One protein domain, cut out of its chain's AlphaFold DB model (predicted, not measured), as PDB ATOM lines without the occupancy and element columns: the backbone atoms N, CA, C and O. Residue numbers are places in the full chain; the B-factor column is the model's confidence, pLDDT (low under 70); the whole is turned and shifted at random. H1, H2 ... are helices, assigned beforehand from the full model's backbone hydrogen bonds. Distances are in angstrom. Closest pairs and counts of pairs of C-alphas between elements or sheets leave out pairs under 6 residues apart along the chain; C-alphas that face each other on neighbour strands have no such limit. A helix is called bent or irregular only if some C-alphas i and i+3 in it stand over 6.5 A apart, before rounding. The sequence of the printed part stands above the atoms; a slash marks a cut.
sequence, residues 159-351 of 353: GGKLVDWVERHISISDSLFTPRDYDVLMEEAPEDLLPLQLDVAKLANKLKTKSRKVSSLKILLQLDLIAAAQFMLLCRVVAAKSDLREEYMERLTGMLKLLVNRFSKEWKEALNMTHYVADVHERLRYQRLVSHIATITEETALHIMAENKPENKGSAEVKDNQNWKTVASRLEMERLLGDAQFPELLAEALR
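Overview. This is residues 159 to 351 of the 353 residues of the protein "uncharacterized protein LOC34621882" of Cyclospora cayetanensis (UniProt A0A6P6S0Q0). Three long helices, H5, H6 and H7, run side by side, up and down, as a bundle, with H4 packed along H5 and H8 slanting along H7. H9 folds back onto H5 between H4 and H8, the short H1, H2 and H3 touch the bundle from outside, and residues 310 to 325, of which 316 to 325 belong to H8, stick out as a free arm. The printed part has 193 residues with nine named helices, H1 to H9 in chain order, and no named strand: all helix. It is compact, with a radius of gyration of the C-alphas of 16.8 A, and spans 50 by 36 by 30 A.

Along the chain. The longest helix, H7, holds residues 280 to 307 and measures 40.3 A, from C-alpha 280 at (45.290, -13.457, 54.741) to C-alpha 307 at (32.303, -51.382, 50.676). H6, residues 246 to 272, measures 38.1 A and is only just irregular: C-alphas 264 and 267 are 6.6 A apart. H5, residues 217 to 241, and H8, residues 316 to 340, each measure 36.4 A. H4, residues 194 to 211, measures 25.4 A. The shorter helices are H1, residues 159 to 167, irregular with C-alphas 162 and 165 7.6 A apart; H2, residues 173 to 176; H3, residues 179 to 187; and H9, residues 345 to 350, ending at C-alpha 350 at (35.309, -35.643, 44.302).

Arrangement. H7 and H6 form a hairpin and touch at a shallow tilt of 13 degrees, opposite ways; the closest C-alphas, of Val 260 and Ala 294, are 5.2 A apart. H7, with residues 297 to 305 alone, touches H5, the hub, the same way at 13 degrees (Cys 235 and Ala 301, closest C-alphas, 6.6 A). H5 and H6 are close but not clearly touching, with closest C-alphas, of Ala 228 and Leu 259, 7.1 A apart. H4 touches H5 at a shallow tilt of 23 degrees, opposite ways, closest at the C-alphas of Ala 204 and Ile 226, 6.6 A. H8, with residues 329 to 340 alone, touches H7 at a shallow tilt of 31 degrees, opposite ways, closest at the C-alphas of Leu 289 and Leu 336, 5.8 A. H9 touches H4, H8 and H5, the last at a steep tilt of 51 degrees, with the C-alphas of Ala 229 and Ala 349 5.1 A apart. H1 is about perpendicular to H6, at 83 degrees, and touches its residues 266 to 270 alone, closest at the C-alphas of Val 163 and Ala 270, 5.8 A. H2 touches H5, with the C-alphas of Ser 173 and Ala 227 closest at 5.1 A. H3 touches H4 and H5, closest to H5 at the C-alphas of Leu 185 and Leu 234, 6.1 A. Every O i to N i+4 pair is within hydrogen-bond range in H3, H4, H5, H7 and H9; H6 has 21 of 23, H8 19 of 21, and H1 1 of 5, beside 4 of 6 O i to N i+3 pairs, while H2 is too short for an i+4 pair.

Size, cuts and confidence. The two C-alphas farthest apart, of Lys 213 and Ser 315, are 52.7 A apart. The printed part has no cut, and no link is long. The mean pLDDT of the printed part is 84.4; residues 159 to 162, 242 to 244 and 308 to 322 are under 70.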
ATOM      1  N   GLY A 159      60.617 -27.495  58.064       53.16
ATOM      2  CA  GLY A 159      59.587 -26.904  57.205       53.16
ATOM      3  C   GLY A 159      60.078 -26.502  55.808       53.16
ATOM      4  O   GLY A 159      59.312 -26.585  54.853       53.16
ATOM      5  N   GLY A 160      61.360 -26.163  55.633       59.00
ATOM      6  CA  GLY A 160      61.927 -25.824  54.321       59.00
ATOM      7  C   GLY A 160      61.916 -27.014  53.357       59.00
ATOM      8  O   GLY A 160      61.415 -26.902  52.242       59.00
ATOM      9  N   LYS A 161      62.344 -28.196  53.830       63.38
ATOM     10  CA  LYS A 161      62.342 -29.435  53.024       63.38
ATOM     11  C   LYS A 161      60.931 -29.891  52.651       63.38
ATOM     12  O   LYS A 161      60.748 -30.506  51.602       63.38
ATOM     13  N   LEU A 162      59.940 -29.610  53.502       67.12
ATOM     14  CA  LEU A 162      58.541 -29.979  53.265       67.12
ATOM     15  C   LEU A 162      57.898 -29.182  52.121       67.12
ATOM     16  O   LEU A 162      56.866 -29.604  51.605       67.12
ATOM     17  N   VAL A 163      58.486 -28.043  51.737       80.69
ATOM     18  CA  VAL A 163      57.908 -27.078  50.787       80.69
ATOM     19  C   VAL A 163      58.766 -26.918  49.518       80.69
ATOM     20  O   VAL A 163      58.375 -26.218  48.587       80.69
ATOM     21  N   ASP A 164      59.874 -27.662  49.401       84.06
ATOM     22  CA  ASP A 164      60.749 -27.743  48.214       84.06
ATOM     23  C   ASP A 164      59.979 -27.927  46.888       84.06
ATOM     24  O   ASP A 164      60.378 -27.435  45.831       84.06
ATOM     25  N   TRP A 165      58.861 -28.654  46.920       88.38
ATOM     26  CA  TRP A 165      58.014 -28.901  45.754       88.38
ATOM     27  C   TRP A 165      57.286 -27.645  45.256       88.38
ATOM     28  O   TRP A 165      56.994 -27.572  44.064       88.38
ATOM     29  N   VAL A 166      57.007 -26.665  46.125       88.38
ATOM     30  CA  VAL A 166      56.411 -25.378  45.732       88.38
ATOM     31  C   VAL A 166      57.417 -24.604  44.900       88.38
ATOM     32  O   VAL A 166      57.090 -24.146  43.809       88.38
ATOM     33  N   GLU A 167      58.663 -24.525  45.368       85.56
ATOM     34  CA  GLU A 167      59.738 -23.831  44.654       85.56
ATOM     35  C   GLU A 167      60.037 -24.496  43.307       85.56
ATOM     36  O   GLU A 167      60.193 -23.827  42.281       85.56
ATOM     37  N   ARG A 168      60.042 -25.832  43.284       86.31
ATOM     38  CA  ARG A 168      60.249 -26.627  42.065       86.31
ATOM     39  C   ARG A 168      58.997 -26.750  41.190       86.31
ATOM     40  O   ARG A 168      59.090 -27.321  40.107       86.31
ATOM     41  N   HIS A 169      57.854 -26.216  41.625       86.00
ATOM     42  CA  HIS A 169      56.566 -26.287  40.926       86.00
ATOM     43  C   HIS A 169      56.148 -27.721  40.551       86.00
ATOM     44  O   HIS A 169      55.637 -27.975  39.458       86.00
ATOM     45  N   ILE A 170      56.375 -28.662  41.470       88.12
ATOM     46  CA  ILE A 170      56.089 -30.087  41.289       88.12
ATOM     47  C   ILE A 170      54.690 -30.396  41.825       88.12
ATOM     48  O   ILE A 170      54.427 -30.261  43.023       88.12
ATOM     49  N   SER A 171      53.813 -30.835  40.923       90.62
ATOM     50  CA  SER A 171      52.468 -31.342  41.222       90.62
ATOM     51  C   SER A 171      52.532 -32.772  41.757       90.62
ATOM     52  O   SER A 171      53.342 -33.575  41.286       90.62
ATOM     53  N   ILE A 172      51.627 -33.134  42.670       92.25
ATOM     54  CA  ILE A 172      51.495 -34.519  43.145       92.25
ATOM     55  C   ILE A 172      51.048 -35.477  42.035       92.25
ATOM     56  O   ILE A 172      51.323 -36.670  42.104       92.25
ATOM     57  N   SER A 173      50.422 -34.973  40.965       87.50
ATOM     58  CA  SER A 173      49.991 -35.807  39.831       87.50
ATOM     59  C   SER A 173      51.113 -36.659  39.239       87.50
ATOM     60  O   SER A 173      50.852 -37.748  38.734       87.50
ATOM     61  N   ASP A 174      52.343 -36.144  39.266       83.81
ATOM     62  CA  ASP A 174      53.487 -36.769  38.604       83.81
ATOM     63  C   ASP A 174      54.099 -37.898  39.452       83.81
ATOM     64  O   ASP A 174      54.732 -38.796  38.904       83.81
ATOM     65  N   SER A 175      53.890 -37.879  40.774       84.75
ATOM     66  CA  SER A 175      54.297 -38.957  41.686       84.75
ATOM     67  C   SER A 175      53.172 -39.949  41.980       84.75
ATOM     68  O   SER A 175      53.448 -41.094  42.333       84.75
ATOM     69  N   LEU A 176      51.916 -39.517  41.850       88.25
ATOM     70  CA  LEU A 176      50.751 -40.308  42.227       88.25
ATOM     71  C   LEU A 176      50.377 -41.344  41.165       88.25
ATOM     72  O   LEU A 176      50.127 -42.496  41.504       88.25
ATOM     73  N   PHE A 177      50.343 -40.946  39.889       88.56
ATOM     74  CA  PHE A 177      49.818 -41.780  38.806       88.56
ATOM     75  C   PHE A 177      50.916 -42.338  37.909       88.56
ATOM     76  O   PHE A 177      51.859 -41.645  37.527       88.56
ATOM     77  N   THR A 178      50.729 -43.581  37.478       87.88
ATOM     78  CA  THR A 178      51.497 -44.186  36.386       87.88
ATOM     79  C   THR A 178      50.694 -44.159  35.086       87.88
ATOM     80  O   THR A 178      49.470 -44.036  35.139       87.88
ATOM     81  N   PRO A 179      51.334 -44.328  33.911       85.94
ATOM     82  CA  PRO A 179      50.622 -44.399  32.631       85.94
ATOM     83  C   PRO A 179      49.451 -45.391  32.643       85.94
ATOM     84  O   PRO A 179      48.358 -45.047  32.212       85.94
ATOM     85  N   ARG A 180      49.643 -46.555  33.276       86.25
ATOM     86  CA  ARG A 180      48.616 -47.595  33.406       86.25
ATOM     87  C   ARG A 180      47.353 -47.129  34.137       86.25
ATOM     88  O   ARG A 180      46.269 -47.601  33.826       86.25
ATOM     89  N   ASP A 181      47.468 -46.225  35.108       87.69
ATOM     90  CA  ASP A 181      46.296 -45.733  35.847       87.69
ATOM     91  C   ASP A 181      45.434 -44.814  34.969       87.69
ATOM     92  O   ASP A 181      44.215 -44.765  35.123       87.69
ATOM     93  N   TYR A 182      46.053 -44.121  34.007       85.44
ATOM     94  CA  TYR A 182      45.319 -43.348  33.010       85.44
ATOM     95  C   TYR A 182      44.612 -44.252  32.002       85.44
ATOM     96  O   TYR A 182      43.485 -43.938  31.632       85.44
ATOM     97  N   ASP A 183      45.217 -45.377  31.618       87.38
ATOM     98  CA  ASP A 183      44.561 -46.363  30.750       87.38
ATOM     99  C   ASP A 183      43.296 -46.912  31.432       87.38
ATOM    100  O   ASP A 183      42.222 -46.920  30.834       87.38
ATOM    101  N   VAL A 184      43.373 -47.237  32.729       87.38
ATOM    102  CA  VAL A 184      42.199 -47.658  33.519       87.38
ATOM    103  C   VAL A 184      41.132 -46.553  33.579       87.38
ATOM    104  O   VAL A 184      39.942 -46.798  33.402       87.38
ATOM    105  N   LEU A 185      41.529 -45.302  33.789       86.62
ATOM    106  CA  LEU A 185      40.574 -44.192  33.820       86.62
ATOM    107  C   LEU A 185      39.903 -43.916  32.463       86.62
ATOM    108  O   LEU A 185      38.823 -43.332  32.439       86.62
ATOM    109  N   MET A 186      40.535 -44.274  31.345       87.44
ATOM    110  CA  MET A 186      40.092 -43.877  30.003       87.44
ATOM    111  C   MET A 186      39.426 -45.012  29.221       87.44
ATOM    112  O   MET A 186      38.447 -44.768  28.522       87.44
ATOM    113  N   GLU A 187      39.951 -46.231  29.318       86.31
ATOM    114  CA  GLU A 187      39.461 -47.398  28.574       86.31
ATOM    115  C   GLU A 187      38.515 -48.259  29.411       86.31
ATOM    116  O   GLU A 187      37.649 -48.952  28.882       86.31
ATOM    117  N   GLU A 188      38.686 -48.219  30.730       83.69
ATOM    118  CA  GLU A 188      38.005 -49.107  31.661       83.69
ATOM    119  C   GLU A 188      36.909 -48.412  32.484       83.69
ATOM    120  O   GLU A 188      36.201 -49.083  33.240       83.69
ATOM    121  N   ALA A 189      36.747 -47.094  32.341       83.25
ATOM    122  CA  ALA A 189      35.737 -46.334  33.066       83.25
ATOM    123  C   ALA A 189      34.304 -46.669  32.599       83.25
ATOM    124  O   ALA A 189      34.058 -46.760  31.395       83.25
ATOM    125  N   PRO A 190      33.337 -46.799  33.532       84.75
ATOM    126  CA  PRO A 190      31.917 -46.901  33.202       84.75
ATOM    127  C   PRO A 190      31.432 -45.731  32.336       84.75
ATOM    128  O   PRO A 190      31.941 -44.614  32.465       84.75
ATOM    129  N   GLU A 191      30.402 -45.969  31.516       86.19
ATOM    130  CA  GLU A 191      29.836 -44.967  30.592       86.19
ATOM    131  C   GLU A 191      29.425 -43.663  31.298       86.19
ATOM    132  O   GLU A 191      29.594 -42.584  30.736       86.19
ATOM    133  N   ASP A 192      28.981 -43.750  32.554       86.06
ATOM    134  CA  ASP A 192      28.564 -42.594  33.353       86.06
ATOM    135  C   ASP A 192      29.747 -41.735  33.845       86.06
ATOM    136  O   ASP A 192      29.632 -40.515  33.969       86.06
ATOM    137  N   LEU A 193      30.910 -42.348  34.111       86.75
ATOM    138  CA  LEU A 193      32.093 -41.664  34.661       86.75
ATOM    139  C   LEU A 193      33.053 -41.165  33.576       86.75
ATOM    140  O   LEU A 193      33.828 -40.232  33.811       86.75
ATOM    141  N   LEU A 194      33.008 -41.764  32.385       89.12
ATOM    142  CA  LEU A 194      33.913 -41.443  31.285       89.12
ATOM    143  C   LEU A 194      33.841 -39.962  30.840       89.12
ATOM    144  O   LEU A 194      34.902 -39.346  30.704       89.12
ATOM    145  N   PRO A 195      32.658 -39.329  30.665       91.56
ATOM    146  CA  PRO A 195      32.580 -37.912  30.297       91.56
ATOM    147  C   PRO A 195      33.252 -36.996  31.326       91.56
ATOM    148  O   PRO A 195      34.000 -36.087  30.962       91.56
ATOM    149  N   LEU A 196      33.042 -37.280  32.615       90.44
ATOM    150  CA  LEU A 196      33.617 -36.517  33.720       90.44
ATOM    151  C   LEU A 196      35.146 -36.628  33.733       90.44
ATOM    152  O   LEU A 196      35.841 -35.613  33.820       90.44
ATOM    153  N   GLN A 197      35.683 -37.838  33.564       92.06
ATOM    154  CA  GLN A 197      37.126 -38.051  33.464       92.06
ATOM    155  C   GLN A 197      37.737 -37.332  32.254       92.06
ATOM    156  O   GLN A 197      38.809 -36.734  32.372       92.06
ATOM    157  N   LEU A 198      37.063 -37.340  31.099       92.56
ATOM    158  CA  LEU A 198      37.523 -36.619  29.909       92.56
ATOM    159  C   LEU A 198      37.632 -35.115  30.164       92.56
ATOM    160  O   LEU A 198      38.619 -34.490  29.767       92.56
ATOM    161  N   ASP A 199      36.649 -34.522  30.835       93.25
ATOM    162  CA  ASP A 199      36.666 -33.093  31.136       93.25
ATOM    163  C   ASP A 199      37.719 -32.732  32.193       93.25
ATOM    164  O   ASP A 199      38.434 -31.735  32.033       93.25
ATOM    165  N   VAL A 200      37.920 -33.585  33.205       92.56
ATOM    166  CA  VAL A 200      39.009 -33.434  34.185       92.56
ATOM    167  C   VAL A 200      40.377 -33.554  33.502       92.56
ATOM    168  O   VAL A 200      41.265 -32.735  33.749       92.56
ATOM    169  N   ALA A 201      40.557 -34.501  32.579       91.25
ATOM    170  CA  ALA A 201      41.796 -34.666  31.817       91.25
ATOM    171  C   ALA A 201      42.080 -33.466  30.892       91.25
ATOM    172  O   ALA A 201      43.215 -32.980  30.820       91.25
ATOM    173  N   LYS A 202      41.053 -32.922  30.222       92.62
ATOM    174  CA  LYS A 202      41.176 -31.676  29.441       92.62
ATOM    175  C   LYS A 202      41.611 -30.511  30.329       92.62
ATOM    176  O   LYS A 202      42.506 -29.750  29.947       92.62
ATOM    177  N   LEU A 203      41.008 -30.378  31.511       92.25
ATOM    178  CA  LEU A 203      41.362 -29.345  32.483       92.25
ATOM    179  C   LEU A 203      42.817 -29.497  32.957       92.25
ATOM    180  O   LEU A 203      43.561 -28.511  32.957       92.25
ATOM    181  N   ALA A 204      43.247 -30.724  33.267       91.50
ATOM    182  CA  ALA A 204      44.622 -31.046  33.647       91.50
ATOM    183  C   ALA A 204      45.621 -30.595  32.570       91.50
ATOM    184  O   ALA A 204      46.572 -29.869  32.858       91.50
ATOM    185  N   ASN A 205      45.373 -30.948  31.306       91.19
ATOM    186  CA  ASN A 205      46.242 -30.588  30.182       91.19
ATOM    187  C   ASN A 205      46.309 -29.070  29.952       91.19
ATOM    188  O   ASN A 205      47.389 -28.503  29.738       91.19
ATOM    189  N   LYS A 206      45.169 -28.377  30.059       91.94
ATOM    190  CA  LYS A 206      45.107 -26.911  29.965       91.94
ATOM    191  C   LYS A 206      45.909 -26.229  31.079       91.94
ATOM    192  O   LYS A 206      46.567 -25.219  30.837       91.94
ATOM    193  N   LEU A 207      45.899 -26.776  32.292       90.88
ATOM    194  CA  LEU A 207      46.668 -26.220  33.407       90.88
ATOM    195  C   LEU A 207      48.148 -26.577  33.348       90.88
ATOM    196  O   LEU A 207      48.968 -25.699  33.588       90.88
ATOM    197  N   LYS A 208      48.513 -27.803  32.953       88.81
ATOM    198  CA  LYS A 208      49.918 -28.193  32.750       88.81
ATOM    199  C   LYS A 208      50.588 -27.307  31.696       88.81
ATOM    200  O   LYS A 208      51.708 -26.841  31.895       88.81
ATOM    201  N   THR A 209      49.888 -26.996  30.603       88.75
ATOM    202  CA  THR A 209      50.392 -26.062  29.578       88.75
ATOM    203  C   THR A 209      50.495 -24.621  30.083       88.75
ATOM    204  O   THR A 209      51.457 -23.933  29.741       88.75
ATOM    205  N   LYS A 210      49.559 -24.164  30.928       88.44
ATOM    206  CA  LYS A 210      49.622 -22.841  31.571       88.44
ATOM    207  C   LYS A 210      50.759 -22.743  32.597       88.44
ATOM    208  O   LYS A 210      51.465 -21.741  32.598       88.44
ATOM    209  N   SER A 211      50.971 -23.785  33.402       86.88
ATOM    210  CA  SER A 211      52.011 -23.862  34.439       86.88
ATOM    211  C   SER A 211      53.422 -23.689  33.864       86.88
ATOM    212  O   SER A 211      54.246 -22.979  34.429       86.88
ATOM    213  N   ARG A 212      53.673 -24.215  32.654       84.56
ATOM    214  CA  ARG A 212      54.942 -24.008  31.926       84.56
ATOM    215  C   ARG A 212      55.239 -22.543  31.588       84.56
ATOM    216  O   ARG A 212      56.385 -22.215  31.308       84.56
ATOM    217  N   LYS A 213      54.215 -21.686  31.537       84.38
ATOM    218  CA  LYS A 213      54.339 -20.259  31.192       84.38
ATOM    219  C   LYS A 213      54.226 -19.350  32.411       84.38
ATOM    220  O   LYS A 213      54.847 -18.296  32.436       84.38
ATOM    221  N   VAL A 214      53.393 -19.728  33.378       83.12
ATOM    222  CA  VAL A 214      53.106 -18.948  34.581       83.12
ATOM    223  C   VAL A 214      53.139 -19.878  35.781       83.12
ATOM    224  O   VAL A 214      52.261 -20.724  35.956       83.12
ATOM    225  N   SER A 215      54.143 -19.673  36.617       78.50
ATOM    226  CA  SER A 215      54.380 -20.421  37.836       78.50
ATOM    227  C   SER A 215      53.677 -19.697  38.995       78.50
ATOM    228  O   SER A 215      54.102 -18.622  39.414       78.50
ATOM    229  N   SER A 216      52.532 -20.219  39.449       86.62
ATOM    230  CA  SER A 216      51.773 -19.627  40.563       86.62
ATOM    231  C   SER A 216      51.265 -20.701  41.513       86.62
ATOM    232  O   SER A 216      50.851 -21.776  41.068       86.62
ATOM    233  N   LEU A 217      51.229 -20.377  42.809       89.31
ATOM    234  CA  LEU A 217      50.736 -21.285  43.844       89.31
ATOM    235  C   LEU A 217      49.290 -21.719  43.576       89.31
ATOM    236  O   LEU A 217      48.966 -22.890  43.730       89.31
ATOM    237  N   LYS A 218      48.439 -20.807  43.090       90.94
ATOM    238  CA  LYS A 218      47.050 -21.118  42.719       90.94
ATOM    239  C   LYS A 218      46.960 -22.187  41.626       90.94
ATOM    240  O   LYS A 218      46.134 -23.088  41.723       90.94
ATOM    241  N   ILE A 219      47.801 -22.101  40.589       91.56
ATOM    242  CA  ILE A 219      47.842 -23.113  39.518       91.56
ATOM    243  C   ILE A 219      48.328 -24.452  40.074       91.56
ATOM    244  O   ILE A 219      47.776 -25.488  39.714       91.56
ATOM    245  N   LEU A 220      49.333 -24.430  40.949       92.88
ATOM    246  CA  LEU A 220      49.867 -25.633  41.577       92.88
ATOM    247  C   LEU A 220      48.828 -26.311  42.479       92.88
ATOM    248  O   LEU A 220      48.623 -27.516  42.363       92.88
ATOM    249  N   LEU A 221      48.100 -25.530  43.281       94.38
ATOM    250  CA  LEU A 221      46.972 -26.019  44.069       94.38
ATOM    251  C   LEU A 221      45.928 -26.651  43.156       94.38
ATOM    252  O   LEU A 221      45.534 -27.785  43.379       94.38
ATOM    253  N   GLN A 222      45.546 -25.977  42.071       94.38
ATOM    254  CA  GLN A 222      44.569 -26.517  41.129       94.38
ATOM    255  C   GLN A 222      45.015 -27.833  40.470       94.38
ATOM    256  O   GLN A 222      44.176 -28.696  40.226       94.38
ATOM    257  N   LEU A 223      46.309 -28.005  40.187       93.69
ATOM    258  CA  LEU A 223      46.850 -29.267  39.675       93.69
ATOM    259  C   LEU A 223      46.771 -30.389  40.718       93.69
ATOM    260  O   LEU A 223      46.354 -31.495  40.378       93.69
ATOM    261  N   ASP A 224      47.087 -30.096  41.979       95.12
ATOM    262  CA  ASP A 224      46.969 -31.071  43.066       95.12
ATOM    263  C   ASP A 224      45.494 -31.430  43.341       95.12
ATOM    264  O   ASP A 224      45.171 -32.597  43.558       95.12
ATOM    265  N   LEU A 225      44.571 -30.461  43.246       95.12
ATOM    266  CA  LEU A 225      43.122 -30.695  43.333       95.12
ATOM    267  C   LEU A 225      42.621 -31.627  42.222       95.12
ATOM    268  O   LEU A 225      41.804 -32.513  42.462       95.12
ATOM    269  N   ILE A 226      43.129 -31.447  41.003       94.94
ATOM    270  CA  ILE A 226      42.827 -32.332  39.873       94.94
ATOM    271  C   ILE A 226      43.368 -33.735  40.121       94.94
ATOM    272  O   ILE A 226      42.683 -34.704  39.809       94.94
ATOM    273  N   ALA A 227      44.561 -33.860  40.707       94.44
ATOM    274  CA  ALA A 227      45.104 -35.163  41.066       94.44
ATOM    275  C   ALA A 227      44.214 -35.880  42.098       94.44
ATOM    276  O   ALA A 227      43.959 -37.073  41.952       94.44
ATOM    277  N   ALA A 228      43.668 -35.156  43.083       94.62
ATOM    278  CA  ALA A 228      42.679 -35.704  44.014       94.62
ATOM    279  C   ALA A 228      41.392 -36.146  43.313       94.62
ATOM    280  O   ALA A 228      40.926 -37.260  43.537       94.62
ATOM    281  N   ALA A 229      40.861 -35.328  42.404       93.88
ATOM    282  CA  ALA A 229      39.697 -35.684  41.597       93.88
ATOM    283  C   ALA A 229      39.928 -36.957  40.761       93.88
ATOM    284  O   ALA A 229      39.106 -37.869  40.781       93.88
ATOM    285  N   GLN A 230      41.069 -37.058  40.074       93.44
ATOM    286  CA  GLN A 230      41.436 -38.240  39.285       93.44
ATOM    287  C   GLN A 230      41.608 -39.487  40.156       93.44
ATOM    288  O   GLN A 230      41.222 -40.578  39.747       93.44
ATOM    289  N   PHE A 231      42.142 -39.333  41.368       93.88
ATOM    290  CA  PHE A 231      42.276 -40.432  42.320       93.88
ATOM    291  C   PHE A 231      40.902 -40.926  42.788       93.88
ATOM    292  O   PHE A 231      40.649 -42.129  42.785       93.88
ATOM    293  N   MET A 232      39.981 -40.011  43.103       92.00
ATOM    294  CA  MET A 232      38.611 -40.372  43.473       92.00
ATOM    295  C   MET A 232      37.872 -41.088  42.343       92.00
ATOM    296  O   MET A 232      37.195 -42.087  42.592       92.00
ATOM    297  N   LEU A 233      38.029 -40.619  41.102       91.12
ATOM    298  CA  LEU A 233      37.481 -41.293  39.927       91.12
ATOM    299  C   LEU A 233      38.083 -42.692  39.761       91.12
ATOM    300  O   LEU A 233      37.339 -43.638  39.521       91.12
ATOM    301  N   LEU A 234      39.393 -42.847  39.971       90.94
ATOM    302  CA  LEU A 234      40.061 -44.147  39.892       90.94
ATOM    303  C   LEU A 234      39.488 -45.120  40.927       90.94
ATOM    304  O   LEU A 234      39.142 -46.246  40.574       90.94
ATOM    305  N   CYS A 235      39.308 -44.680  42.176       89.56
ATOM    306  CA  CYS A 235      38.668 -45.490  43.214       89.56
ATOM    307  C   CYS A 235      37.265 -45.958  42.798       89.56
ATOM    308  O   CYS A 235      36.938 -47.126  43.000       89.56
ATOM    309  N   ARG A 236      36.451 -45.088  42.183       87.69
ATOM    310  CA  ARG A 236      35.097 -45.449  41.720       87.69
ATOM    311  C   ARG A 236      35.101 -46.410  40.538       87.69
ATOM    312  O   ARG A 236      34.344 -47.372  40.550       87.69
ATOM    313  N   VAL A 237      35.950 -46.174  39.536       88.44
ATOM    314  CA  VAL A 237      36.089 -47.062  38.368       88.44
ATOM    315  C   VAL A 237      36.467 -48.468  38.821       88.44
ATOM    316  O   VAL A 237      35.872 -49.456  38.394       88.44
ATOM    317  N   VAL A 238      37.425 -48.553  39.737       86.25
ATOM    318  CA  VAL A 238      37.926 -49.820  40.263       86.25
ATOM    319  C   VAL A 238      36.860 -50.518  41.120       86.25
ATOM    320  O   VAL A 238      36.660 -51.723  40.974       86.25
ATOM    321  N   ALA A 239      36.123 -49.771  41.947       82.75
ATOM    322  CA  ALA A 239      34.984 -50.293  42.707       82.75
ATOM    323  C   ALA A 239      33.873 -50.848  41.803       82.75
ATOM    324  O   ALA A 239      33.393 -51.956  42.029       82.75
ATOM    325  N   ALA A 240      33.516 -50.128  40.737       82.69
ATOM    326  CA  ALA A 240      32.480 -50.545  39.793       82.69
ATOM    327  C   ALA A 240      32.810 -51.869  39.084       82.69
ATOM    328  O   ALA A 240      31.906 -52.598  38.677       82.69
ATOM    329  N   LYS A 241      34.097 -52.206  38.948       77.62
ATOM    330  CA  LYS A 241      34.539 -53.456  38.323       77.62
ATOM    331  C   LYS A 241      34.514 -54.669  39.244       77.62
ATOM    332  O   LYS A 241      34.592 -55.787  38.741       77.62
ATOM    333  N   SER A 242      34.396 -54.493  40.561       63.22
ATOM    334  CA  SER A 242      34.369 -55.584  41.554       63.22
ATOM    335  C   SER A 242      35.551 -56.582  41.501       63.22
ATOM    336  O   SER A 242      35.506 -57.610  42.169       63.22
ATOM    337  N   ASP A 243      36.631 -56.275  40.769       62.81
ATOM    338  CA  ASP A 243      37.851 -57.098  40.642       62.81
ATOM    339  C   ASP A 243      39.048 -56.413  41.329       62.81
ATOM    340  O   ASP A 243      40.109 -56.175  40.745       62.81
ATOM    341  N   LEU A 244      38.858 -56.025  42.595       64.00
ATOM    342  CA  LEU A 244      39.933 -55.463  43.409       64.00
ATOM    343  C   LEU A 244      40.844 -56.568  43.932       64.00
ATOM    344  O   LEU A 244      40.641 -57.119  45.013       64.00
ATOM    345  N   ARG A 245      41.901 -56.850  43.173       75.88
ATOM    346  CA  ARG A 245      43.037 -57.632  43.674       75.88
ATOM    347  C   ARG A 245      43.669 -56.915  44.870       75.88
ATOM    348  O   ARG A 245      43.816 -55.691  44.852       75.88
ATOM    349  N   GLU A 246      44.099 -57.679  45.873       78.56
ATOM    350  CA  GLU A 246      44.730 -57.147  47.093       78.56
ATOM    351  C   GLU A 246      45.929 -56.236  46.780       78.56
ATOM    352  O   GLU A 246      46.048 -55.153  47.347       78.56
ATOM    353  N   GLU A 247      46.743 -56.597  45.784       81.19
ATOM    354  CA  GLU A 247      47.880 -55.787  45.318       81.19
ATOM    355  C   GLU A 247      47.463 -54.382  44.844       81.19
ATOM    356  O   GLU A 247      48.169 -53.395  45.067       81.19
ATOM    357  N   TYR A 248      46.305 -54.266  44.189       83.69
ATOM    358  CA  TYR A 248      45.809 -52.980  43.700       83.69
ATOM    359  C   TYR A 248      45.235 -52.134  44.843       83.69
ATOM    360  O   TYR A 248      45.411 -50.917  44.869       83.69
ATOM    361  N   MET A 249      44.625 -52.779  45.840       84.19
ATOM    362  CA  MET A 249      44.157 -52.132  47.069       84.19
ATOM    363  C   MET A 249      45.297 -51.557  47.909       84.19
ATOM    364  O   MET A 249      45.205 -50.422  48.387       84.19
ATOM    365  N   GLU A 250      46.391 -52.301  48.070       85.69
ATOM    366  CA  GLU A 250      47.586 -51.802  48.758       85.69
ATOM    367  C   GLU A 250      48.169 -50.583  48.042       85.69
ATOM    368  O   GLU A 250      48.509 -49.579  48.678       85.69
ATOM    369  N   ARG A 251      48.207 -50.629  46.708       88.06
ATOM    370  CA  ARG A 251      48.644 -49.503  45.882       88.06
ATOM    371  C   ARG A 251      47.743 -48.276  46.048       88.06
ATOM    372  O   ARG A 251      48.270 -47.194  46.304       88.06
ATOM    373  N   LEU A 252      46.419 -48.424  45.947       89.38
ATOM    374  CA  LEU A 252      45.465 -47.324  46.158       89.38
ATOM    375  C   LEU A 252      45.589 -46.732  47.567       89.38
ATOM    376  O   LEU A 252      45.558 -45.515  47.736       89.38
ATOM    377  N   THR A 253      45.820 -47.575  48.573       90.38
ATOM    378  CA  THR A 253      46.082 -47.131  49.949       90.38
ATOM    379  C   THR A 253      47.388 -46.334  50.046       90.38
ATOM    380  O   THR A 253      47.460 -45.335  50.765       90.38
ATOM    381  N   GLY A 254      48.431 -46.739  49.315       90.75
ATOM    382  CA  GLY A 254      49.681 -45.987  49.197       90.75
ATOM    383  C   GLY A 254      49.483 -44.616  48.545       90.75
ATOM    384  O   GLY A 254      49.947 -43.609  49.081       90.75
ATOM    385  N   MET A 255      48.733 -44.565  47.440       93.75
ATOM    386  CA  MET A 255      48.349 -43.319  46.764       93.75
ATOM    387  C   MET A 255      47.560 -42.396  47.700       93.75
ATOM    388  O   MET A 255      47.881 -41.212  47.811       93.75
ATOM    389  N   LEU A 256      46.594 -42.943  48.447       93.75
ATOM    390  CA  LEU A 256      45.815 -42.184  49.421       93.75
ATOM    391  C   LEU A 256      46.707 -41.552  50.493       93.75
ATOM    392  O   LEU A 256      46.582 -40.363  50.773       93.75
ATOM    393  N   LYS A 257      47.644 -42.317  51.067       92.75
ATOM    394  CA  LYS A 257      48.577 -41.804  52.084       92.75
ATOM    395  C   LYS A 257      49.417 -40.643  51.559       92.75
ATOM    396  O   LYS A 257      49.606 -39.667  52.283       92.75
ATOM    397  N   LEU A 258      49.906 -40.732  50.321       93.56
ATOM    398  CA  LEU A 258      50.655 -39.642  49.687       93.56
ATOM    399  C   LEU A 258      49.786 -38.396  49.527       93.56
ATOM    400  O   LEU A 258      50.215 -37.295  49.868       93.56
ATOM    401  N   LEU A 259      48.550 -38.573  49.064       94.06
ATOM    402  CA  LEU A 259      47.623 -37.473  48.842       94.06
ATOM    403  C   LEU A 259      47.207 -36.795  50.150       94.06
ATOM    404  O   LEU A 259      47.285 -35.574  50.271       94.06
ATOM    405  N   VAL A 260      46.850 -37.573  51.169       93.38
ATOM    406  CA  VAL A 260      46.525 -37.040  52.495       93.38
ATOM    407  C   VAL A 260      47.734 -36.332  53.093       93.38
ATOM    408  O   VAL A 260      47.578 -35.229  53.610       93.38
ATOM    409  N   ASN A 261      48.949 -36.883  52.989       93.06
ATOM    410  CA  ASN A 261      50.160 -36.204  53.465       93.06
ATOM    411  C   ASN A 261      50.371 -34.859  52.759       93.06
ATOM    412  O   ASN A 261      50.667 -33.850  53.405       93.06
ATOM    413  N   ARG A 262      50.146 -34.835  51.443       93.88
ATOM    414  CA  ARG A 262      50.268 -33.641  50.619       93.88
ATOM    415  C   ARG A 262      49.311 -32.537  51.044       93.88
ATOM    416  O   ARG A 262      49.747 -31.410  51.248       93.88
ATOM    417  N   PHE A 263      48.026 -32.836  51.210       93.75
ATOM    418  CA  PHE A 263      47.048 -31.821  51.608       93.75
ATOM    419  C   PHE A 263      47.134 -31.488  53.108       93.75
ATOM    420  O   PHE A 263      47.220 -30.321  53.480       93.75
ATOM    421  N   SER A 264      47.182 -32.483  53.993       90.69
ATOM    422  CA  SER A 264      47.118 -32.248  55.447       90.69
ATOM    423  C   SER A 264      48.397 -31.658  56.054       90.69
ATOM    424  O   SER A 264      48.309 -30.945  57.059       90.69
ATOM    425  N   LYS A 265      49.573 -31.935  55.471       90.88
ATOM    426  CA  LYS A 265      50.869 -31.486  56.008       90.88
ATOM    427  C   LYS A 265      51.577 -30.508  55.086       90.88
ATOM    428  O   LYS A 265      51.795 -29.370  55.481       90.88
ATOM    429  N   GLU A 266      51.911 -30.924  53.867       92.19
ATOM    430  CA  GLU A 266      52.763 -30.126  52.973       92.19
ATOM    431  C   GLU A 266      52.087 -28.820  52.537       92.19
ATOM    432  O   GLU A 266      52.674 -27.749  52.664       92.19
ATOM    433  N   TRP A 267      50.831 -28.879  52.084       93.06
ATOM    434  CA  TRP A 267      50.065 -27.680  51.736       93.06
ATOM    435  C   TRP A 267      49.789 -26.791  52.944       93.06
ATOM    436  O   TRP A 267      49.827 -25.568  52.825       93.06
ATOM    437  N   LYS A 268      49.524 -27.384  54.111       89.38
ATOM    438  CA  LYS A 268      49.323 -26.627  55.348       89.38
ATOM    439  C   LYS A 268      50.574 -25.822  55.704       89.38
ATOM    440  O   LYS A 268      50.458 -24.639  56.016       89.38
ATOM    441  N   GLU A 269      51.745 -26.439  55.591       88.50
ATOM    442  CA  GLU A 269      53.036 -25.789  55.818       88.50
ATOM    443  C   GLU A 269      53.303 -24.691  54.780       88.50
ATOM    444  O   GLU A 269      53.574 -23.546  55.141       88.50
ATOM    445  N   ALA A 270      53.105 -24.991  53.492       88.75
ATOM    446  CA  ALA A 270      53.271 -24.023  52.410       88.75
ATOM    447  C   ALA A 270      52.365 -22.792  52.573       88.75
ATOM    448  O   ALA A 270      52.799 -21.664  52.353       88.75
ATOM    449  N   LEU A 271      51.109 -22.985  52.985       89.62
ATOM    450  CA  LEU A 271      50.160 -21.890  53.186       89.62
ATOM    451  C   LEU A 271      50.454 -21.069  54.444       89.62
ATOM    452  O   LEU A 271      50.054 -19.910  54.503       89.62
ATOM    453  N   ASN A 272      51.143 -21.619  55.446       86.12
ATOM    454  CA  ASN A 272      51.559 -20.847  56.620       86.12
ATOM    455  C   ASN A 272      52.659 -19.832  56.280       86.12
ATOM    456  O   ASN A 272      52.754 -18.787  56.930       86.12
ATOM    457  N   MET A 273      53.443 -20.094  55.235       82.00
ATOM    458  CA  MET A 273      54.510 -19.209  54.789       82.00
ATOM    459  C   MET A 273      53.952 -17.988  54.035       82.00
ATOM    460  O   MET A 273      53.340 -18.084  52.970       82.00
ATOM    461  N   THR A 274      54.190 -16.796  54.584       73.94
ATOM    462  CA  THR A 274      53.618 -15.526  54.099       73.94
ATOM    463  C   THR A 274      54.116 -15.099  52.721       73.94
ATOM    464  O   THR A 274      53.451 -14.300  52.065       73.94
ATOM    465  N   HIS A 275      55.275 -15.587  52.270       80.38
ATOM    466  CA  HIS A 275      55.836 -15.198  50.973       80.38
ATOM    467  C   HIS A 275      55.140 -15.865  49.784       80.38
ATOM    468  O   HIS A 275      55.240 -15.343  48.676       80.38
ATOM    469  N   TYR A 276      54.416 -16.971  49.993       79.56
ATOM    470  CA  TYR A 276      53.649 -17.625  48.928       79.56
ATOM    471  C   TYR A 276      52.234 -17.059  48.774       79.56
ATOM    472  O   TYR A 276      51.731 -16.982  47.652       79.56
ATOM    473  N   VAL A 277      51.597 -16.645  49.877       82.00
ATOM    474  CA  VAL A 277      50.273 -15.999  49.874       82.00
ATOM    475  C   VAL A 277      50.266 -14.821  50.844       82.00
ATOM    476  O   VAL A 277      50.109 -14.985  52.058       82.00
ATOM    477  N   ALA A 278      50.416 -13.613  50.300       81.50
ATOM    478  CA  ALA A 278      50.434 -12.389  51.096       81.50
ATOM    479  C   ALA A 278      49.058 -12.087  51.718       81.50
ATOM    480  O   ALA A 278      48.986 -11.755  52.902       81.50
ATOM    481  N   ASP A 279      47.971 -12.259  50.957       87.81
ATOM    482  CA  ASP A 279      46.606 -12.010  51.431       87.81
ATOM    483  C   ASP A 279      46.157 -13.071  52.453       87.81
ATOM    484  O   ASP A 279      46.122 -14.276  52.185       87.81
ATOM    485  N   VAL A 280      45.782 -12.611  53.647       87.69
ATOM    486  CA  VAL A 280      45.290 -13.457  54.741       87.69
ATOM    487  C   VAL A 280      43.960 -14.118  54.374       87.69
ATOM    488  O   VAL A 280      43.748 -15.285  54.703       87.69
ATOM    489  N   HIS A 281      43.071 -13.426  53.656       88.88
ATOM    490  CA  HIS A 281      41.773 -13.982  53.277       88.88
ATOM    491  C   HIS A 281      41.905 -15.066  52.207       88.88
ATOM    492  O   HIS A 281      41.230 -16.094  52.277       88.88
ATOM    493  N   GLU A 282      42.776 -14.871  51.219       88.69
ATOM    494  CA  GLU A 282      43.121 -15.908  50.244       88.69
ATOM    495  C   GLU A 282      43.736 -17.140  50.923       88.69
ATOM    496  O   GLU A 282      43.291 -18.265  50.692       88.69
ATOM    497  N   ARG A 283      44.682 -16.932  51.840       89.81
ATOM    498  CA  ARG A 283      45.322 -18.014  52.595       89.81
ATOM    499  C   ARG A 283      44.330 -18.826  53.419       89.81
ATOM    500  O   ARG A 283      44.343 -20.051  53.342       89.81
ATOM    501  N   LEU A 284      43.443 -18.164  54.165       89.88
ATOM    502  CA  LEU A 284      42.409 -18.834  54.961       89.88
ATOM    503  C   LEU A 284      41.446 -19.640  54.081       89.88
ATOM    504  O   LEU A 284      41.048 -20.741  54.464       89.88
ATOM    505  N   ARG A 285      41.093 -19.128  52.892       91.62
ATOM    506  CA  ARG A 285      40.276 -19.871  51.919       91.62
ATOM    507  C   ARG A 285      40.983 -21.143  51.454       91.62
ATOM    508  O   ARG A 285      40.387 -22.216  51.524       91.62
ATOM    509  N   TYR A 286      42.252 -21.053  51.056       93.38
ATOM    510  CA  TYR A 286      43.016 -22.231  50.639       93.38
ATOM    511  C   TYR A 286      43.240 -23.221  51.781       93.38
ATOM    512  O   TYR A 286      43.097 -24.418  51.564       93.38
ATOM    513  N   GLN A 287      43.508 -22.756  53.002       92.62
ATOM    514  CA  GLN A 287      43.673 -23.639  54.160       92.62
ATOM    515  C   GLN A 287      42.401 -24.439  54.457       92.62
ATOM    516  O   GLN A 287      42.483 -25.644  54.706       92.62
ATOM    517  N   ARG A 288      41.226 -23.795  54.401       92.06
ATOM    518  CA  ARG A 288      39.934 -24.476  54.576       92.06
ATOM    519  C   ARG A 288      39.698 -25.506  53.479       92.06
ATOM    520  O   ARG A 288      39.392 -26.649  53.795       92.06
ATOM    521  N   LEU A 289      39.915 -25.126  52.219       93.25
ATOM    522  CA  LEU A 289      39.761 -26.022  51.071       93.25
ATOM    523  C   LEU A 289      40.676 -27.251  51.174       93.25
ATOM    524  O   LEU A 289      40.210 -28.380  51.069       93.25
ATOM    525  N   VAL A 290      41.967 -27.034  51.421       94.38
ATOM    526  CA  VAL A 290      42.976 -28.092  51.558       94.38
ATOM    527  C   VAL A 290      42.635 -29.043  52.708       94.38
ATOM    528  O   VAL A 290      42.741 -30.256  52.548       94.38
ATOM    529  N   SER A 291      42.201 -28.503  53.851       91.81
ATOM    530  CA  SER A 291      41.823 -29.318  55.013       91.81
ATOM    531  C   SER A 291      40.590 -30.172  54.720       91.81
ATOM    532  O   SER A 291      40.599 -31.365  55.006       91.81
ATOM    533  N   HIS A 292      39.566 -29.575  54.102       91.81
ATOM    534  CA  HIS A 292      38.322 -30.255  53.730       91.81
ATOM    535  C   HIS A 292      38.557 -31.367  52.702       91.81
ATOM    536  O   HIS A 292      37.977 -32.445  52.784       91.81
ATOM    537  N   ILE A 293      39.462 -31.142  51.750       91.50
ATOM    538  CA  ILE A 293      39.826 -32.152  50.752       91.50
ATOM    539  C   ILE A 293      40.597 -33.300  51.372       91.50
ATOM    540  O   ILE A 293      40.288 -34.448  51.070       91.50
ATOM    541  N   ALA A 294      41.552 -33.021  52.264       90.88
ATOM    542  CA  ALA A 294      42.270 -34.079  52.965       90.88
ATOM    543  C   ALA A 294      41.294 -35.022  53.686       90.88
ATOM    544  O   ALA A 294      41.389 -36.235  53.509       90.88
ATOM    545  N   THR A 295      40.320 -34.469  54.418       88.62
ATOM    546  CA  THR A 295      39.320 -35.263  55.145       88.62
ATOM    547  C   THR A 295      38.391 -36.022  54.204       88.62
ATOM    548  O   THR A 295      38.190 -37.218  54.380       88.62
ATOM    549  N   ILE A 296      37.863 -35.370  53.165       88.19
ATOM    550  CA  ILE A 296      36.896 -36.005  52.260       88.19
ATOM    551  C   ILE A 296      37.542 -37.091  51.425       88.19
ATOM    552  O   ILE A 296      36.955 -38.157  51.252       88.19
ATOM    553  N   THR A 297      38.733 -36.835  50.890       87.31
ATOM    554  CA  THR A 297      39.440 -37.830  50.091       87.31
ATOM    555  C   THR A 297      39.817 -39.036  50.944       87.31
ATOM    556  O   THR A 297      39.656 -40.161  50.481       87.31
ATOM    557  N   GLU A 298      40.237 -38.832  52.196       89.69
ATOM    558  CA  GLU A 298      40.494 -39.926  53.136       89.69
ATOM    559  C   GLU A 298      39.234 -40.733  53.447       89.69
ATOM    560  O   GLU A 298      39.199 -41.934  53.179       89.69
ATOM    561  N   GLU A 299      38.183 -40.083  53.947       85.94
ATOM    562  CA  GLU A 299      36.940 -40.753  54.337       85.94
ATOM    563  C   GLU A 299      36.296 -41.480  53.156       85.94
ATOM    564  O   GLU A 299      35.922 -42.650  53.262       85.94
ATOM    565  N   THR A 300      36.215 -40.816  52.003       81.69
ATOM    566  CA  THR A 300      35.557 -41.379  50.825       81.69
ATOM    567  C   THR A 300      36.350 -42.528  50.232       81.69
ATOM    568  O   THR A 300      35.775 -43.568  49.918       81.69
ATOM    569  N   ALA A 301      37.661 -42.368  50.044       84.12
ATOM    570  CA  ALA A 301      38.455 -43.428  49.442       84.12
ATOM    571  C   ALA A 301      38.462 -44.667  50.340       84.12
ATOM    572  O   ALA A 301      38.294 -45.777  49.838       84.12
ATOM    573  N   LEU A 302      38.580 -44.492  51.663       85.12
ATOM    574  CA  LEU A 302      38.458 -45.592  52.620       85.12
ATOM    575  C   LEU A 302      37.078 -46.247  52.567       85.12
ATOM    576  O   LEU A 302      36.996 -47.472  52.620       85.12
ATOM    577  N   HIS A 303      36.010 -45.463  52.425       82.31
ATOM    578  CA  HIS A 303      34.656 -45.989  52.299       82.31
ATOM    579  C   HIS A 303      34.478 -46.824  51.025       82.31
ATOM    580  O   HIS A 303      34.108 -47.992  51.126       82.31
ATOM    581  N   ILE A 304      34.846 -46.286  49.856       78.81
ATOM    582  CA  ILE A 304      34.794 -46.998  48.568       78.81
ATOM    583  C   ILE A 304      35.632 -48.285  48.634       78.81
ATOM    584  O   ILE A 304      35.203 -49.352  48.201       78.81
ATOM    585  N   MET A 305      36.830 -48.218  49.219       79.12
ATOM    586  CA  MET A 305      37.698 -49.384  49.400       79.12
ATOM    587  C   MET A 305      37.108 -50.422  50.380       79.12
ATOM    588  O   MET A 305      37.342 -51.619  50.219       79.12
ATOM    589  N   ALA A 306      36.335 -49.999  51.386       77.56
ATOM    590  CA  ALA A 306      35.742 -50.876  52.396       77.56
ATOM    591  C   ALA A 306      34.413 -51.521  51.966       77.56
ATOM    592  O   ALA A 306      34.157 -52.660  52.357       77.56
ATOM    593  N   GLU A 307      33.577 -50.835  51.181       70.06
ATOM    594  CA  GLU A 307      32.303 -51.382  50.676       70.06
ATOM    595  C   GLU A 307      32.498 -52.560  49.717       70.06
ATOM    596  O   GLU A 307      31.648 -53.444  49.629       70.06
ATOM    597  N   ASN A 308      33.658 -52.632  49.065       61.78
ATOM    598  CA  ASN A 308      34.023 -53.747  48.196       61.78
ATOM    599  C   ASN A 308      34.428 -55.024  48.954       61.78
ATOM    600  O   ASN A 308      34.666 -56.057  48.327       61.78
ATOM    601  N   LYS A 309      34.494 -54.999  50.296       61.28
ATOM    602  CA  LYS A 309      34.686 -56.220  51.090       61.28
ATOM    603  C   LYS A 309      33.341 -56.937  51.276       61.28
ATOM    604  O   LYS A 309      32.399 -56.332  51.789       61.28
ATOM    605  N   PRO A 310      33.241 -58.242  50.951       51.78
ATOM    606  CA  PRO A 310      31.975 -58.989  50.946       51.78
ATOM    607  C   PRO A 310      31.273 -59.077  52.315       51.78
ATOM    608  O   PRO A 310      30.094 -59.422  52.376       51.78
ATOM    609  N   GLU A 311      31.962 -58.743  53.407       54.34
ATOM    610  CA  GLU A 311      31.450 -58.821  54.780       54.34
ATOM    611  C   GLU A 311      30.649 -57.583  55.229       54.34
ATOM    612  O   GLU A 311      29.982 -57.629  56.259       54.34
ATOM    613  N   ASN A 312      30.652 -56.483  54.464       52.34
ATOM    614  CA  ASN A 312      30.223 -55.169  54.958       52.34
ATOM    615  C   ASN A 312      28.832 -54.712  54.469       52.34
ATOM    616  O   ASN A 312      28.619 -53.553  54.114       52.34
ATOM    617  N   LYS A 313      27.835 -55.607  54.473       52.19
ATOM    618  CA  LYS A 313      26.424 -55.219  54.261       52.19
ATOM    619  C   LYS A 313      25.835 -54.622  55.546       52.19
ATOM    620  O   LYS A 313      25.066 -55.268  56.251       52.19
ATOM    621  N   GLY A 314      26.229 -53.387  55.855       52.00
ATOM    622  CA  GLY A 314      25.761 -52.630  57.018       52.00
ATOM    623  C   GLY A 314      24.265 -52.275  56.979       52.00
ATOM    624  O   GLY A 314      23.674 -52.076  55.913       52.00
ATOM    625  N   SER A 315      23.668 -52.200  58.173       52.28
ATOM    626  CA  SER A 315      22.258 -51.901  58.466       52.28
ATOM    627  C   SER A 315      21.784 -50.533  57.955       52.28
ATOM    628  O   SER A 315      22.547 -49.570  57.951       52.28
ATOM    629  N   ALA A 316      20.494 -50.423  57.613       55.44
ATOM    630  CA  ALA A 316      19.874 -49.239  57.003       55.44
ATOM    631  C   ALA A 316      20.073 -47.910  57.773       55.44
ATOM    632  O   ALA A 316      20.302 -46.886  57.141       55.44
ATOM    633  N   GLU A 317      20.089 -47.913  59.111       50.91
ATOM    634  CA  GLU A 317      20.287 -46.686  59.915       50.91
ATOM    635  C   GLU A 317      21.689 -46.068  59.784       50.91
ATOM    636  O   GLU A 317      21.855 -44.853  59.917       50.91
ATOM    637  N   VAL A 318      22.713 -46.879  59.497       57.72
ATOM    638  CA  VAL A 318      24.076 -46.375  59.258       57.72
ATOM    639  C   VAL A 318      24.130 -45.636  57.920       57.72
ATOM    640  O   VAL A 318      24.809 -44.619  57.811       57.72
ATOM    641  N   LYS A 319      23.343 -46.080  56.931       61.78
ATOM    642  CA  LYS A 319      23.293 -45.480  55.594       61.78
ATOM    643  C   LYS A 319      22.639 -44.097  55.598       61.78
ATOM    644  O   LYS A 319      23.175 -43.181  54.984       61.78
ATOM    645  N   ASP A 320      21.559 -43.898  56.352       58.94
ATOM    646  CA  ASP A 320      20.880 -42.592  56.419       58.94
ATOM    647  C   ASP A 320      21.740 -41.513  57.100       58.94
ATOM    648  O   ASP A 320      21.790 -40.366  56.646       58.94
ATOM    649  N   ASN A 321      22.487 -41.885  58.146       63.91
ATOM    650  CA  ASN A 321      23.440 -40.981  58.792       63.91
ATOM    651  C   ASN A 321      24.673 -40.671  57.925       63.91
ATOM    652  O   ASN A 321      25.322 -39.638  58.086       63.91
ATOM    653  N   GLN A 322      25.017 -41.567  57.010       67.44
ATOM    654  CA  GLN A 322      26.116 -41.368  56.078       67.44
ATOM    655  C   GLN A 322      25.690 -40.455  54.925       67.44
ATOM    656  O   GLN A 322      26.414 -39.524  54.581       67.44
ATOM    657  N   ASN A 323      24.459 -40.616  54.434       70.31
ATOM    658  CA  ASN A 323      23.903 -39.812  53.349       70.31
ATOM    659  C   ASN A 323      23.887 -38.308  53.664       70.31
ATOM    660  O   ASN A 323      24.287 -37.507  52.820       70.31
ATOM    661  N   TRP A 324      23.488 -37.888  54.875       70.31
ATOM    662  CA  TRP A 324      23.501 -36.453  55.205       70.31
ATOM    663  C   TRP A 324      24.919 -35.880  55.288       70.31
ATOM    664  O   TRP A 324      25.134 -34.739  54.878       70.31
ATOM    665  N   LYS A 325      25.888 -36.660  55.787       76.00
ATOM    666  CA  LYS A 325      27.295 -36.244  55.848       76.00
ATOM    667  C   LYS A 325      27.858 -36.060  54.451       76.00
ATOM    668  O   LYS A 325      28.494 -35.041  54.196       76.00
ATOM    669  N   THR A 326      27.562 -36.986  53.544       77.38
ATOM    670  CA  THR A 326      27.975 -36.911  52.139       77.38
ATOM    671  C   THR A 326      27.381 -35.683  51.448       77.38
ATOM    672  O   THR A 326      28.108 -34.926  50.808       77.38
ATOM    673  N   VAL A 327      26.086 -35.410  51.637       80.19
ATOM    674  CA  VAL A 327      25.431 -34.229  51.045       80.19
ATOM    675  C   VAL A 327      25.998 -32.921  51.607       80.19
ATOM    676  O   VAL A 327      26.303 -32.008  50.843       80.19
ATOM    677  N   ALA A 328      26.184 -32.821  52.926       83.31
ATOM    678  CA  ALA A 328      26.764 -31.630  53.551       83.31
ATOM    679  C   ALA A 328      28.215 -31.394  53.098       83.31
ATOM    680  O   ALA A 328      28.594 -30.273  52.764       83.31
ATOM    681  N   SER A 329      29.003 -32.467  53.037       83.06
ATOM    682  CA  SER A 329      30.381 -32.480  52.547       83.06
ATOM    683  C   SER A 329      30.484 -31.983  51.100       83.06
ATOM    684  O   SER A 329      31.317 -31.122  50.799       83.06
ATOM    685  N   ARG A 330      29.576 -32.451  50.231       83.19
ATOM    686  CA  ARG A 330      29.455 -32.018  48.835       83.19
ATOM    687  C   ARG A 330      29.146 -30.527  48.719       83.19
ATOM    688  O   ARG A 330      29.861 -29.820  48.016       83.19
ATOM    689  N   LEU A 331      28.110 -30.046  49.408       87.38
ATOM    690  CA  LEU A 331      27.719 -28.633  49.352       87.38
ATOM    691  C   LEU A 331      28.842 -27.723  49.862       87.38
ATOM    692  O   LEU A 331      29.110 -26.673  49.282       87.38
ATOM    693  N   GLU A 332      29.539 -28.144  50.917       89.56
ATOM    694  CA  GLU A 332      30.691 -27.409  51.430       89.56
ATOM    695  C   GLU A 332      31.866 -27.427  50.439       89.56
ATOM    696  O   GLU A 332      32.534 -26.410  50.272       89.56
ATOM    697  N   MET A 333      32.092 -28.532  49.721       89.50
ATOM    698  CA  MET A 333      33.105 -28.601  48.662       89.50
ATOM    699  C   MET A 333      32.795 -27.633  47.515       89.50
ATOM    700  O   MET A 333      33.670 -26.869  47.105       89.50
ATOM    701  N   GLU A 334      31.554 -27.629  47.022       90.38
ATOM    702  CA  GLU A 334      31.089 -26.709  45.975       90.38
ATOM    703  C   GLU A 334      31.265 -25.248  46.419       90.38
ATOM    704  O   GLU A 334      31.833 -24.433  45.686       90.38
ATOM    705  N   ARG A 335      30.889 -24.935  47.667       92.56
ATOM    706  CA  ARG A 335      31.062 -23.605  48.268       92.56
ATOM    707  C   ARG A 335      32.533 -23.192  48.355       92.56
ATOM    708  O   ARG A 335      32.884 -22.093  47.934       92.56
ATOM    709  N   LEU A 336      33.404 -24.054  48.884       91.94
ATOM    710  CA  LEU A 336      34.830 -23.755  49.060       91.94
ATOM    711  C   LEU A 336      35.561 -23.600  47.719       91.94
ATOM    712  O   LEU A 336      36.427 -22.731  47.591       91.94
ATOM    713  N   LEU A 337      35.210 -24.407  46.714       92.06
ATOM    714  CA  LEU A 337      35.744 -24.265  45.359       92.06
ATOM    715  C   LEU A 337      35.256 -22.968  44.701       92.06
ATOM    716  O   LEU A 337      36.070 -22.266  44.097       92.06
ATOM    717  N   GLY A 338      33.980 -22.608  44.879       89.94
ATOM    718  CA  GLY A 338      33.415 -21.336  44.422       89.94
ATOM    719  C   GLY A 338      34.107 -20.122  45.053       89.94
ATOM    720  O   GLY A 338      34.589 -19.241  44.337       89.94
ATOM    721  N   ASP A 339      34.275 -20.121  46.379       89.50
ATOM    722  CA  ASP A 339      34.965 -19.064  47.137       89.50
ATOM    723  C   ASP A 339      36.427 -18.870  46.687       89.50
ATOM    724  O   ASP A 339      36.964 -17.752  46.713       89.50
ATOM    725  N   ALA A 340      37.088 -19.962  46.289       88.56
ATOM    726  CA  ALA A 340      38.461 -19.986  45.784       88.56
ATOM    727  C   ALA A 340      38.566 -19.759  44.258       88.56
ATOM    728  O   ALA A 340      39.674 -19.609  43.718       88.56
ATOM    729  N   GLN A 341      37.428 -19.670  43.561       90.00
ATOM    730  CA  GLN A 341      37.317 -19.540  42.103       90.00
ATOM    731  C   GLN A 341      38.002 -20.696  41.355       90.00
ATOM    732  O   GLN A 341      38.707 -20.484  40.360       90.00
ATOM    733  N   PHE A 342      37.844 -21.916  41.864       91.88
ATOM    734  CA  PHE A 342      38.240 -23.138  41.175       91.88
ATOM    735  C   PHE A 342      37.054 -23.741  40.406       91.88
ATOM    736  O   PHE A 342      35.906 -23.455  40.731       91.88
ATOM    737  N   PRO A 343      37.302 -24.553  39.361       89.69
ATOM    738  CA  PRO A 343      36.229 -25.136  38.559       89.69
ATOM    739  C   PRO A 343      35.328 -26.070  39.371       89.69
ATOM    740  O   PRO A 343      35.820 -27.001  40.009       89.69
ATOM    741  N   GLU A 344      34.016 -25.879  39.249       87.12
ATOM    742  CA  GLU A 344      32.983 -26.691  39.915       87.12
ATOM    743  C   GLU A 344      33.030 -28.172  39.510       87.12
ATOM    744  O   GLU A 344      32.699 -29.039  40.311       87.12
ATOM    745  N   LEU A 345      33.548 -28.480  38.313       89.56
ATOM    746  CA  LEU A 345      33.795 -29.849  37.836       89.56
ATOM    747  C   LEU A 345      34.573 -30.707  38.854       89.56
ATOM    748  O   LEU A 345      34.383 -31.919  38.925       89.56
ATOM    749  N   LEU A 346      35.452 -30.083  39.646       88.88
ATOM    750  CA  LEU A 346      36.229 -30.777  40.672       88.88
ATOM    751  C   LEU A 346      35.348 -31.295  41.813       88.88
ATOM    752  O   LEU A 346      35.630 -32.368  42.336       88.88
ATOM    753  N   ALA A 347      34.277 -30.580  42.170       87.56
ATOM    754  CA  ALA A 347      33.336 -31.029  43.193       87.56
ATOM    755  C   ALA A 347      32.633 -32.321  42.758       87.56
ATOM    756  O   ALA A 347      32.574 -33.282  43.522       87.56
ATOM    757  N   GLU A 348      32.181 -32.375  41.502       86.56
ATOM    758  CA  GLU A 348      31.496 -33.548  40.948       86.56
ATOM    759  C   GLU A 348      32.435 -34.767  40.871       86.56
ATOM    760  O   GLU A 348      32.070 -35.885  41.245       86.56
ATOM    761  N   ALA A 349      33.697 -34.558  40.487       85.75
ATOM    762  CA  ALA A 349      34.699 -35.624  40.478       85.75
ATOM    763  C   ALA A 349      35.048 -36.136  41.888       85.75
ATOM    764  O   ALA A 349      35.254 -37.334  42.077       85.75
ATOM    765  N   LEU A 350      35.041 -35.271  42.905       84.25
ATOM    766  CA  LEU A 350      35.309 -35.643  44.302       84.25
ATOM    767  C   LEU A 350      34.097 -36.275  45.020       84.25
ATOM    768  O   LEU A 350      34.265 -36.852  46.087       84.25
ATOM    769  N   ARG A 351      32.912 -36.253  44.396       81.00
ATOM    770  CA  ARG A 351      31.591 -36.506  44.999       81.00
ATOM    771  C   ARG A 351      31.296 -37.685  45.954       81.00
ATOM    772  O   ARG A 351      30.780 -37.349  46.978       81.00
TER     773      ARG A 351